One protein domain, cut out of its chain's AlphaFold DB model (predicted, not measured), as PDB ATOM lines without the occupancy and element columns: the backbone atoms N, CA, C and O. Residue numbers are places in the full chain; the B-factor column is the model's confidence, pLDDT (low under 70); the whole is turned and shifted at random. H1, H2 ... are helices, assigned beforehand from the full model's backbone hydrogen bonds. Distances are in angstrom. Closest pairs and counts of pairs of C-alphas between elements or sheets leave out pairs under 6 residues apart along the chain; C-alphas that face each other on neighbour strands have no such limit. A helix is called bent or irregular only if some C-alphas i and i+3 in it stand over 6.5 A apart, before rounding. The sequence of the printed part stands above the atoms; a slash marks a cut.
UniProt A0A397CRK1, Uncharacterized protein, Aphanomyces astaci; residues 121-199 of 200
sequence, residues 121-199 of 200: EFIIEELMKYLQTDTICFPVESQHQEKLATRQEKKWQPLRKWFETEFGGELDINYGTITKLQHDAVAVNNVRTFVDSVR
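AT A GLANCE: This is residues 121 to 199 of the 200 residues of an uncharacterized protein of Aphanomyces astaci (UniProt A0A397CRK1). One long helix, H2, runs lengthwise along an elongated body, and its last residues make a corner with H3; H1 packs on H3 at that same end, out of contact with H2. From H1 the chain runs through residues 132 to 141 to the far end of H2, and after H2 residues 168 to 184 make a long loop that goes out and folds back to H3. The printed part has 79 residues with three named helices, in the order H1, H2, H3, and no named strand; the class is all helix. The whole is only just compact, close to loose, with a radius of gyration of the C-alphas of 13.7 A, and the C-alphas span 42 by 25 by 18 A.

IN THESE COORDINATES: H2, the longest helix, is residues 142 to 167, 27.9 A from first to last C-alpha, from C-alpha 142 at (-52.521, 26.815, 7.710) to C-alpha 167 at (-43.893, 53.340, 7.188). It is irregular: C-alphas 144 and 147 are 9.4 A apart, and it has a kink of 77 degrees near residue 149. H3 is residues 185 to 197, 18.3 A long, and ends with C-alpha 197 at (-32.452, 60.021, 10.804). H1 is residues 121 to 131, 15.9 A long, and begins with C-alpha 121 at (-23.746, 53.329, 5.489).

HOW THE PARTS SIT: H2 touches H3 with residues 164 to 167 alone, and H3 touches H2 with residues 186 to 191 alone. Their closest C-alphas, those of Phe 167 and Ala 187, are 5.2 A apart. The rough line of H2 and the line of H3 stand at a steep tilt of 60 degrees, and the two run the same way. H3 also touches H1, where the closest C-alphas, those of Ile 124 and Val 195, are 7.1 A apart. H1 and H3 run opposite ways at a steep tilt of 41 degrees, with their centres 11.1 A apart. H1 and H2 are apart, though they follow each other in the chain. In H3 every O i to N i+4 pair is within hydrogen-bond range; in H1 5 of 7 are, and in H2 17 of 22.

THE WHOLE: The two C-alphas farthest apart, those of Gln 143 and Arg 199, are 44.2 A apart, while those of Glu 121 and Arg 199, the first and last printed, are 10.2 A apart. The link from H1 to H2, of 10 residues, is short but not tight. The link from H2 to H3, residues 168 to 184, is long. The printed part has no cut. The mean pLDDT of the printed part is 91.2, and no printed residue is under 70.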
ATOM      1  N   GLU A 121     -23.181  53.733   6.778       89.19
ATOM      2  CA  GLU A 121     -23.746  53.329   5.489       89.19
ATOM      3  C   GLU A 121     -23.731  51.806   5.362       89.19
ATOM      4  O   GLU A 121     -24.749  51.193   5.039       89.19
ATOM      5  N   PHE A 122     -22.608  51.171   5.712       90.56
ATOM      6  CA  PHE A 122     -22.519  49.712   5.733       90.56
ATOM      7  C   PHE A 122     -23.526  49.083   6.708       90.56
ATOM      8  O   PHE A 122     -24.196  48.110   6.360       90.56
ATOM      9  N   ILE A 123     -23.663  49.638   7.915       90.00
ATOM     10  CA  ILE A 123     -24.607  49.135   8.925       90.00
ATOM     11  C   ILE A 123     -26.050  49.255   8.430       90.00
ATOM     12  O   ILE A 123     -26.824  48.312   8.587       90.00
ATOM     13  N   ILE A 124     -26.420  50.383   7.822       91.31
ATOM     14  CA  ILE A 124     -27.768  50.608   7.292       91.31
ATOM     15  C   ILE A 124     -28.061  49.627   6.161       91.31
ATOM     16  O   ILE A 124     -29.117  48.999   6.164       91.31
ATOM     17  N   GLU A 125     -27.120  49.415   5.242       92.31
ATOM     18  CA  GLU A 125     -27.272  48.412   4.185       92.31
ATOM     19  C   GLU A 125     -27.439  46.991   4.744       92.31
ATOM     20  O   GLU A 125     -28.294  46.239   4.272       92.31
ATOM     21  N   GLU A 126     -26.684  46.609   5.777       92.75
ATOM     22  CA  GLU A 126     -26.871  45.318   6.454       92.75
ATOM     23  C   GLU A 126     -28.230  45.219   7.162       92.75
ATOM     24  O   GLU A 126     -28.897  44.188   7.066       92.75
ATOM     25  N   LEU A 127     -28.690  46.283   7.826       92.31
ATOM     26  CA  LEU A 127     -30.002  46.319   8.481       92.31
ATOM     27  C   LEU A 127     -31.145  46.195   7.469       92.31
ATOM     28  O   LEU A 127     -32.072  45.414   7.683       92.31
ATOM     29  N   MET A 128     -31.066  46.897   6.338       92.88
ATOM     30  CA  MET A 128     -32.100  46.851   5.300       92.88
ATOM     31  C   MET A 128     -32.243  45.459   4.666       92.88
ATOM     32  O   MET A 128     -33.332  45.112   4.201       92.88
ATOM     33  N   LYS A 129     -31.199  44.616   4.687       92.50
ATOM     34  CA  LYS A 129     -31.300  43.214   4.237       92.50
ATOM     35  C   LYS A 129     -32.252  42.390   5.099       92.50
ATOM     36  O   LYS A 129     -32.913  41.509   4.554       92.50
ATOM     37  N   TYR A 130     -32.353  42.680   6.399       92.19
ATOM     38  CA  TYR A 130     -33.272  41.969   7.293       92.19
ATOM     39  C   TYR A 130     -34.733  42.251   6.977       92.19
ATOM     40  O   TYR A 130     -35.557  41.374   7.194       92.19
ATOM     41  N   LEU A 131     -35.056  43.417   6.409       91.38
ATOM     42  CA  LEU A 131     -36.426  43.700   5.990       91.38
ATOM     43  C   LEU A 131     -36.904  42.649   4.975       91.38
ATOM     44  O   LEU A 131     -37.986  42.106   5.126       91.38
ATOM     45  N   GLN A 132     -36.044  42.256   4.027       88.19
ATOM     46  CA  GLN A 132     -36.347  41.236   3.007       88.19
ATOM     47  C   GLN A 132     -36.436  39.800   3.553       88.19
ATOM     48  O   GLN A 132     -36.829  38.885   2.821       88.19
ATOM     49  N   THR A 133     -36.007  39.578   4.796       90.50
ATOM     50  CA  THR A 133     -35.930  38.262   5.442       90.50
ATOM     51  C   THR A 133     -36.566  38.258   6.836       90.50
ATOM     52  O   THR A 133     -36.265  37.380   7.651       90.50
ATOM     53  N   ASP A 134     -37.459  39.211   7.123       92.62
ATOM     54  CA  ASP A 134     -38.036  39.354   8.458       92.62
ATOM     55  C   ASP A 134     -38.947  38.172   8.801       92.62
ATOM     56  O   ASP A 134     -39.851  37.811   8.049       92.62
ATOM     57  N   THR A 135     -38.743  37.593   9.984       92.06
ATOM     58  CA  THR A 135     -39.462  36.404  10.459       92.06
ATOM     59  C   THR A 135     -40.981  36.584  10.475       92.06
ATOM     60  O   THR A 135     -41.702  35.625  10.192       92.06
ATOM     61  N   ILE A 136     -41.502  37.779  10.776       93.50
ATOM     62  CA  ILE A 136     -42.959  37.997  10.866       93.50
ATOM     63  C   ILE A 136     -43.657  37.923   9.501       93.50
ATOM     64  O   ILE A 136     -44.885  37.777   9.445       93.50
ATOM     65  N   CYS A 137     -42.875  38.013   8.426       93.31
ATOM     66  CA  CYS A 137     -43.305  37.899   7.038       93.31
ATOM     67  C   CYS A 137     -43.170  36.465   6.495       93.31
ATOM     68  O   CYS A 137     -43.558  36.225   5.355       93.31
ATOM     69  N   PHE A 138     -42.701  35.506   7.311       92.94
ATOM     70  CA  PHE A 138     -42.672  34.074   6.979       92.94
ATOM     71  C   PHE A 138     -43.558  33.217   7.904       92.94
ATOM     72  O   PHE A 138     -43.053  32.388   8.671       92.94
ATOM     73  N   PRO A 139     -44.890  33.410   7.903       92.94
ATOM     74  CA  PRO A 139     -45.801  32.545   8.642       92.94
ATOM     75  C   PRO A 139     -45.875  31.142   8.024       92.94
ATOM     76  O   PRO A 139     -45.660  30.938   6.831       92.94
ATOM     77  N   VAL A 140     -46.235  30.160   8.847       92.06
ATOM     78  CA  VAL A 140     -46.494  28.792   8.387       92.06
ATOM     79  C   VAL A 140     -47.858  28.735   7.701       92.06
ATOM     80  O   VAL A 140     -48.826  29.318   8.192       92.06
ATOM     81  N   GLU A 141     -47.965  28.000   6.592       88.31
ATOM     82  CA  GLU A 141     -49.259  27.756   5.947       88.31
ATOM     83  C   GLU A 141     -50.213  27.007   6.877       88.31
ATOM     84  O   GLU A 141     -49.872  25.977   7.469       88.31
ATOM     85  N   SER A 142     -51.464  27.467   6.932       87.19
ATOM     86  CA  SER A 142     -52.521  26.815   7.710       87.19
ATOM     87  C   SER A 142     -52.734  25.350   7.313       87.19
ATOM     88  O   SER A 142     -53.107  24.548   8.166       87.19
ATOM     89  N   GLN A 143     -52.454  24.995   6.052       87.56
ATOM     90  CA  GLN A 143     -52.542  23.622   5.545       87.56
ATOM     91  C   GLN A 143     -51.513  22.688   6.199       87.56
ATOM     92  O   GLN A 143     -51.818  21.527   6.461       87.56
ATOM     93  N   HIS A 144     -50.317  23.198   6.506       87.44
ATOM     94  CA  HIS A 144     -49.254  22.428   7.148       87.44
ATOM     95  C   HIS A 144     -49.414  22.390   8.674       87.44
ATOM     96  O   HIS A 144     -49.189  21.347   9.290       87.44
ATOM     97  N   GLN A 145     -49.802  23.510   9.305       91.62
ATOM     98  CA  GLN A 145     -49.935  23.573  10.766       91.62
ATOM     99  C   GLN A 145     -50.911  24.657  11.263       91.62
ATOM    100  O   GLN A 145     -50.515  25.677  11.831       91.62
ATOM    101  N   GLU A 146     -52.210  24.385  11.166       93.75
ATOM    102  CA  GLU A 146     -53.306  25.294  11.549       93.75
ATOM    103  C   GLU A 146     -53.146  25.950  12.938       93.75
ATOM    104  O   GLU A 146     -53.288  27.168  13.095       93.75
ATOM    105  N   LYS A 147     -52.802  25.163  13.969       95.44
ATOM    106  CA  LYS A 147     -52.641  25.677  15.344       95.44
ATOM    107  C   LYS A 147     -51.500  26.689  15.473       95.44
ATOM    108  O   LYS A 147     -51.594  27.599  16.298       95.44
ATOM    109  N   LEU A 148     -50.419  26.512  14.714       93.94
ATOM    110  CA  LEU A 148     -49.282  27.433  14.722       93.94
ATOM    111  C   LEU A 148     -49.600  28.672  13.888       93.94
ATOM    112  O   LEU A 148     -49.443  29.776  14.406       93.94
ATOM    113  N   ALA A 149     -50.146  28.487  12.684       93.88
ATOM    114  CA  ALA A 149     -50.575  29.572  11.805       93.88
ATOM    115  C   ALA A 149     -51.544  30.529  12.523       93.88
ATOM    116  O   ALA A 149     -51.342  31.739  12.531       93.88
ATOM    117  N   THR A 150     -52.519  29.991  13.264       95.19
ATOM    118  CA  THR A 150     -53.470  30.791  14.059       95.19
ATOM    119  C   THR A 150     -52.776  31.622  15.146       95.19
ATOM    120  O   THR A 150     -53.152  32.764  15.415       95.19
ATOM    121  N   ARG A 151     -51.753  31.064  15.809       95.50
ATOM    122  CA  ARG A 151     -50.989  31.772  16.852       95.50
ATOM    123  C   ARG A 151     -50.088  32.848  16.259       95.50
ATOM    124  O   ARG A 151     -50.019  33.932  16.836       95.50
ATOM    125  N   GLN A 152     -49.421  32.536  15.149       95.38
ATOM    126  CA  GLN A 152     -48.597  33.478  14.402       95.38
ATOM    127  C   GLN A 152     -49.459  34.635  13.926       95.38
ATOM    128  O   GLN A 152     -49.183  35.766  14.297       95.38
ATOM    129  N   GLU A 153     -50.571  34.370  13.247       94.62
ATOM    130  CA  GLU A 153     -51.449  35.420  12.736       94.62
ATOM    131  C   GLU A 153     -51.971  36.325  13.857       94.62
ATOM    132  O   GLU A 153     -51.853  37.547  13.787       94.62
ATOM    133  N   LYS A 154     -52.427  35.740  14.972       96.62
ATOM    134  CA  LYS A 154     -52.901  36.503  16.136       96.62
ATOM    135  C   LYS A 154     -51.845  37.450  16.728       96.62
ATOM    136  O   LYS A 154     -52.214  38.447  17.349       96.62
ATOM    137  N   LYS A 155     -50.554  37.122  16.629       96.25
ATOM    138  CA  LYS A 155     -49.459  37.881  17.262       96.25
ATOM    139  C   LYS A 155     -48.674  38.751  16.286       96.25
ATOM    140  O   LYS A 155     -48.239  39.827  16.675       96.25
ATOM    141  N   TRP A 156     -48.488  38.290  15.059       96.50
ATOM    142  CA  TRP A 156     -47.636  38.909  14.049       96.50
ATOM    143  C   TRP A 156     -48.409  39.884  13.169       96.50
ATOM    144  O   TRP A 156     -47.863  40.919  12.808       96.50
ATOM    145  N   GLN A 157     -49.692  39.631  12.889       94.75
ATOM    146  CA  GLN A 157     -50.488  40.561  12.089       94.75
ATOM    147  C   GLN A 157     -50.597  41.967  12.703       94.75
ATOM    148  O   GLN A 157     -50.451  42.928  11.949       94.75
ATOM    149  N   PRO A 158     -50.759  42.146  14.031       96.50
ATOM    150  CA  PRO A 158     -50.727  43.481  14.624       96.50
ATOM    151  C   PRO A 158     -49.400  44.217  14.396       96.50
ATOM    152  O   PRO A 158     -49.410  45.430  14.221       96.50
ATOM    153  N   LEU A 159     -48.273  43.494  14.374       96.00
ATOM    154  CA  LEU A 159     -46.953  44.073  14.103       96.00
ATOM    155  C   LEU A 159     -46.826  44.489  12.637       96.00
ATOM    156  O   LEU A 159     -46.395  45.605  12.368       96.00
ATOM    157  N   ARG A 160     -47.268  43.637  11.701       94.69
ATOM    158  CA  ARG A 160     -47.283  43.975  10.270       94.69
ATOM    159  C   ARG A 160     -48.165  45.192   9.994       94.69
ATOM    160  O   ARG A 160     -47.702  46.146   9.392       94.69
ATOM    161  N   LYS A 161     -49.380  45.229  10.550       95.50
ATOM    162  CA  LYS A 161     -50.284  46.383  10.407       95.50
ATOM    163  C   LYS A 161     -49.720  47.667  10.997       95.50
ATOM    164  O   LYS A 161     -49.905  48.734  10.417       95.50
ATOM    165  N   TRP A 162     -49.074  47.585  12.161       95.75
ATOM    166  CA  TRP A 162     -48.385  48.738  12.738       95.75
ATOM    167  C   TRP A 162     -47.302  49.242  11.784       95.75
ATOM    168  O   TRP A 162     -47.269  50.433  11.499       95.75
ATOM    169  N   PHE A 163     -46.487  48.339  11.239       95.25
ATOM    170  CA  PHE A 163     -45.428  48.690  10.303       95.25
ATOM    171  C   PHE A 163     -45.978  49.350   9.031       95.25
ATOM    172  O   PHE A 163     -45.504  50.414   8.647       95.25
ATOM    173  N   GLU A 164     -47.012  48.774   8.417       94.38
ATOM    174  CA  GLU A 164     -47.676  49.332   7.227       94.38
ATOM    175  C   GLU A 164     -48.297  50.708   7.513       94.38
ATOM    176  O   GLU A 164     -48.275  51.597   6.668       94.38
ATOM    177  N   THR A 165     -48.826  50.913   8.724       95.62
ATOM    178  CA  THR A 165     -49.377  52.210   9.145       95.62
ATOM    179  C   THR A 165     -48.277  53.249   9.363       95.62
ATOM    180  O   THR A 165     -48.460  54.414   9.022       95.62
ATOM    181  N   GLU A 166     -47.155  52.841   9.954       94.00
ATOM    182  CA  GLU A 166     -46.055  53.731  10.325       94.00
ATOM    183  C   GLU A 166     -45.202  54.127   9.117       94.00
ATOM    184  O   GLU A 166     -44.917  55.305   8.909       94.00
ATOM    185  N   PHE A 167     -44.809  53.146   8.309       93.56
ATOM    186  CA  PHE A 167     -43.893  53.340   7.188       93.56
ATOM    187  C   PHE A 167     -44.610  53.453   5.843       93.56
ATOM    188  O   PHE A 167     -43.988  53.884   4.876       93.56
ATOM    189  N   GLY A 168     -45.908  53.148   5.771       91.19
ATOM    190  CA  GLY A 168     -46.683  53.172   4.531       91.19
ATOM    191  C   GLY A 168     -46.311  52.035   3.576       91.19
ATOM    192  O   GLY A 168     -45.158  51.632   3.502       91.19
ATOM    193  N   GLY A 169     -47.281  51.551   2.799       89.06
ATOM    194  CA  GLY A 169     -47.085  50.431   1.872       89.06
ATOM    195  C   GLY A 169     -47.272  49.067   2.539       89.06
ATOM    196  O   GLY A 169     -47.156  48.939   3.756       89.06
ATOM    197  N   GLU A 170     -47.606  48.057   1.737       88.31
ATOM    198  CA  GLU A 170     -47.898  46.702   2.220       88.31
ATOM    199  C   GLU A 170     -46.620  45.869   2.383       88.31
ATOM    200  O   GLU A 170     -45.678  45.945   1.580       88.31
ATOM    201  N   LEU A 171     -46.596  45.037   3.424       91.81
ATOM    202  CA  LEU A 171     -45.549  44.038   3.586       91.81
ATOM    203  C   LEU A 171     -45.892  42.792   2.769       91.81
ATOM    204  O   LEU A 171     -46.889  42.126   3.025       91.81
ATOM    205  N   ASP A 172     -45.007  42.429   1.842       92.31
ATOM    206  CA  ASP A 172     -45.006  41.094   1.246       92.31
ATOM    207  C   ASP A 172     -44.873  39.991   2.316       92.31
ATOM    208  O   ASP A 172     -44.141  40.136   3.302       92.31
ATOM    209  N   ILE A 173     -45.592  38.884   2.117       92.19
ATOM    210  CA  ILE A 173     -45.660  37.738   3.028       92.19
ATOM    211  C   ILE A 173     -45.401  36.470   2.222       92.19
ATOM    212  O   ILE A 173     -46.086  36.186   1.240       92.19
ATOM    213  N   ASN A 174     -44.467  35.650   2.693       90.00
ATOM    214  CA  ASN A 174     -44.091  34.404   2.046       90.00
ATOM    215  C   ASN A 174     -44.360  33.212   2.969       90.00
ATOM    216  O   ASN A 174     -43.858  33.136   4.082       90.00
ATOM    217  N   TYR A 175     -45.096  32.222   2.480       87.38
ATOM    218  CA  TYR A 175     -45.510  31.068   3.270       87.38
ATOM    219  C   TYR A 175     -44.560  29.854   3.180       87.38
ATOM    220  O   TYR A 175     -44.988  28.703   3.202       87.38
ATOM    221  N   GLY A 176     -43.245  30.093   3.108       74.75
ATOM    222  CA  GLY A 176     -42.221  29.034   3.163       74.75
ATOM    223  C   GLY A 176     -41.532  28.709   1.834       74.75
ATOM    224  O   GLY A 176     -40.876  27.677   1.711       74.75
ATOM    225  N   THR A 177     -41.635  29.594   0.843       77.06
ATOM    226  CA  THR A 177     -40.848  29.526  -0.398       77.06
ATOM    227  C   THR A 177     -39.448  30.116  -0.176       77.06
ATOM    228  O   THR A 177     -39.276  31.034   0.620       77.06
ATOM    229  N   ILE A 178     -38.439  29.656  -0.927       75.69
ATOM    230  CA  ILE A 178     -37.035  30.134  -0.854       75.69
ATOM    231  C   ILE A 178     -36.865  31.571  -1.417       75.69
ATOM    232  O   ILE A 178     -35.781  32.152  -1.383       75.69
ATOM    233  N   THR A 179     -37.928  32.174  -1.949       79.50
ATOM    234  CA  THR A 179     -37.903  33.506  -2.569       79.50
ATOM    235  C   THR A 179     -37.753  34.621  -1.530       79.50
ATOM    236  O   THR A 179     -38.373  34.588  -0.467       79.50
ATOM    237  N   LYS A 180     -36.947  35.637  -1.856       79.06
ATOM    238  CA  LYS A 180     -36.842  36.869  -1.058       79.06
ATOM    239  C   LYS A 180     -38.141  37.669  -1.125       79.06
ATOM    240  O   LYS A 180     -38.765  37.707  -2.183       79.06
ATOM    241  N   LEU A 181     -38.483  38.344  -0.031       87.12
ATOM    242  CA  LEU A 181     -39.638  39.234   0.018       87.12
ATOM    243  C   LEU A 181     -39.408  40.476  -0.849       87.12
ATOM    244  O   LEU A 181     -38.301  41.030  -0.876       87.12
ATOM    245  N   GLN A 182     -40.454  40.916  -1.542       89.00
ATOM    246  CA  GLN A 182     -40.476  42.150  -2.325       89.00
ATOM    247  C   GLN A 182     -41.529  43.105  -1.761       89.00
ATOM    248  O   GLN A 182     -42.646  43.193  -2.256       89.00
ATOM    249  N   HIS A 183     -41.155  43.821  -0.702       90.50
ATOM    250  CA  HIS A 183     -42.012  44.837  -0.088       90.50
ATOM    251  C   HIS A 183     -42.224  46.050  -1.000       90.50
ATOM    252  O   HIS A 183     -41.428  46.311  -1.906       90.50
ATOM    253  N   ASP A 184     -43.265  46.827  -0.702       92.25
ATOM    254  CA  ASP A 184     -43.521  48.104  -1.365       92.25
ATOM    255  C   ASP A 184     -42.290  49.030  -1.277       92.25
ATOM    256  O   ASP A 184     -41.701  49.233  -0.209       92.25
ATOM    257  N   ALA A 185     -41.904  49.618  -2.411       92.19
ATOM    258  CA  ALA A 185     -40.787  50.552  -2.491       92.19
ATOM    259  C   ALA A 185     -40.979  51.775  -1.578       92.19
ATOM    260  O   ALA A 185     -39.992  52.309  -1.065       92.19
ATOM    261  N   VAL A 186     -42.227  52.199  -1.348       93.25
ATOM    262  CA  VAL A 186     -42.556  53.286  -0.415       93.25
ATOM    263  C   VAL A 186     -42.156  52.902   1.009       93.25
ATOM    264  O   VAL A 186     -41.448  53.671   1.662       93.25
ATOM    265  N   ALA A 187     -42.520  51.693   1.449       92.75
ATOM    266  CA  ALA A 187     -42.173  51.175   2.771       92.75
ATOM    267  C   ALA A 187     -40.653  51.120   2.952       92.75
ATOM    268  O   ALA A 187     -40.105  51.663   3.911       92.75
ATOM    269  N   VAL A 188     -39.953  50.519   1.984       93.56
ATOM    270  CA  VAL A 188     -38.490  50.362   2.015       93.56
ATOM    271  C   VAL A 188     -37.789  51.721   2.095       93.56
ATOM    272  O   VAL A 188     -36.862  51.893   2.889       93.56
ATOM    273  N   ASN A 189     -38.231  52.703   1.305       94.44
ATOM    274  CA  ASN A 189     -37.639  54.039   1.304       94.44
ATOM    275  C   ASN A 189     -37.893  54.792   2.620       94.44
ATOM    276  O   ASN A 189     -36.992  55.460   3.136       94.44
ATOM    277  N   ASN A 190     -39.097  54.676   3.181       94.88
ATOM    278  CA  ASN A 190     -39.451  55.333   4.436       94.88
ATOM    279  C   ASN A 190     -38.694  54.732   5.625       94.88
ATOM    280  O   ASN A 190     -38.202  55.483   6.467       94.88
ATOM    281  N   VAL A 191     -38.508  53.410   5.656       94.25
ATOM    282  CA  VAL A 191     -37.664  52.749   6.664       94.25
ATOM    283  C   VAL A 191     -36.221  53.220   6.552       94.25
ATOM    284  O   VAL A 191     -35.646  53.617   7.562       94.25
ATOM    285  N   ARG A 192     -35.639  53.240   5.345       93.81
ATOM    286  CA  ARG A 192     -34.264  53.729   5.151       93.81
ATOM    287  C   ARG A 192     -34.116  55.167   5.654       93.81
ATOM    288  O   ARG A 192     -33.251  55.431   6.477       93.81
ATOM    289  N   THR A 193     -35.033  56.050   5.254       93.38
ATOM    290  CA  THR A 193     -35.052  57.455   5.698       93.38
ATOM    291  C   THR A 193     -35.156  57.570   7.223       93.38
ATOM    292  O   THR A 193     -34.512  58.424   7.833       93.38
ATOM    293  N   PHE A 194     -35.954  56.710   7.857       92.94
ATOM    294  CA  PHE A 194     -36.065  56.668   9.310       92.94
ATOM    295  C   PHE A 194     -34.748  56.240   9.968       92.94
ATOM    296  O   PHE A 194     -34.291  56.922  10.882       92.94
ATOM    297  N   VAL A 195     -34.105  55.169   9.494       91.88
ATOM    298  CA  VAL A 195     -32.822  54.705  10.053       91.88
ATOM    299  C   VAL A 195     -31.722  55.751   9.841       91.88
ATOM    300  O   VAL A 195     -30.963  56.021  10.770       91.88
ATOM    301  N   ASP A 196     -31.690  56.415   8.684       90.06
ATOM    302  CA  ASP A 196     -30.767  57.522   8.410       90.06
ATOM    303  C   ASP A 196     -30.942  58.678   9.405       90.06
ATOM    304  O   ASP A 196     -29.967  59.313   9.816       90.06
ATOM    305  N   SER A 197     -32.177  58.948   9.842       89.12
ATOM    306  CA  SER A 197     -32.452  60.021  10.804       89.12
ATOM    307  C   SER A 197     -31.876  59.753  12.201       89.12
ATOM    308  O   SER A 197     -31.580  60.702  12.923       89.12
ATOM    309  N   VAL A 198     -31.636  58.483  12.559       84.44
ATOM    310  CA  VAL A 198     -31.054  58.065  13.854       84.44
ATOM    311  C   VAL A 198     -29.564  58.418  13.961       84.44
ATOM    312  O   VAL A 198     -28.976  58.346  15.037       84.44
ATOM    313  N   ARG A 199     -28.933  58.836  12.859       75.56
ATOM    314  CA  ARG A 199     -27.553  59.333  12.857       75.56
ATOM    315  C   ARG A 199     -27.356  60.593  13.713       75.56
ATOM    316  O   ARG A 199     -26.218  60.854  14.106       75.56
TER     317      ARG A 199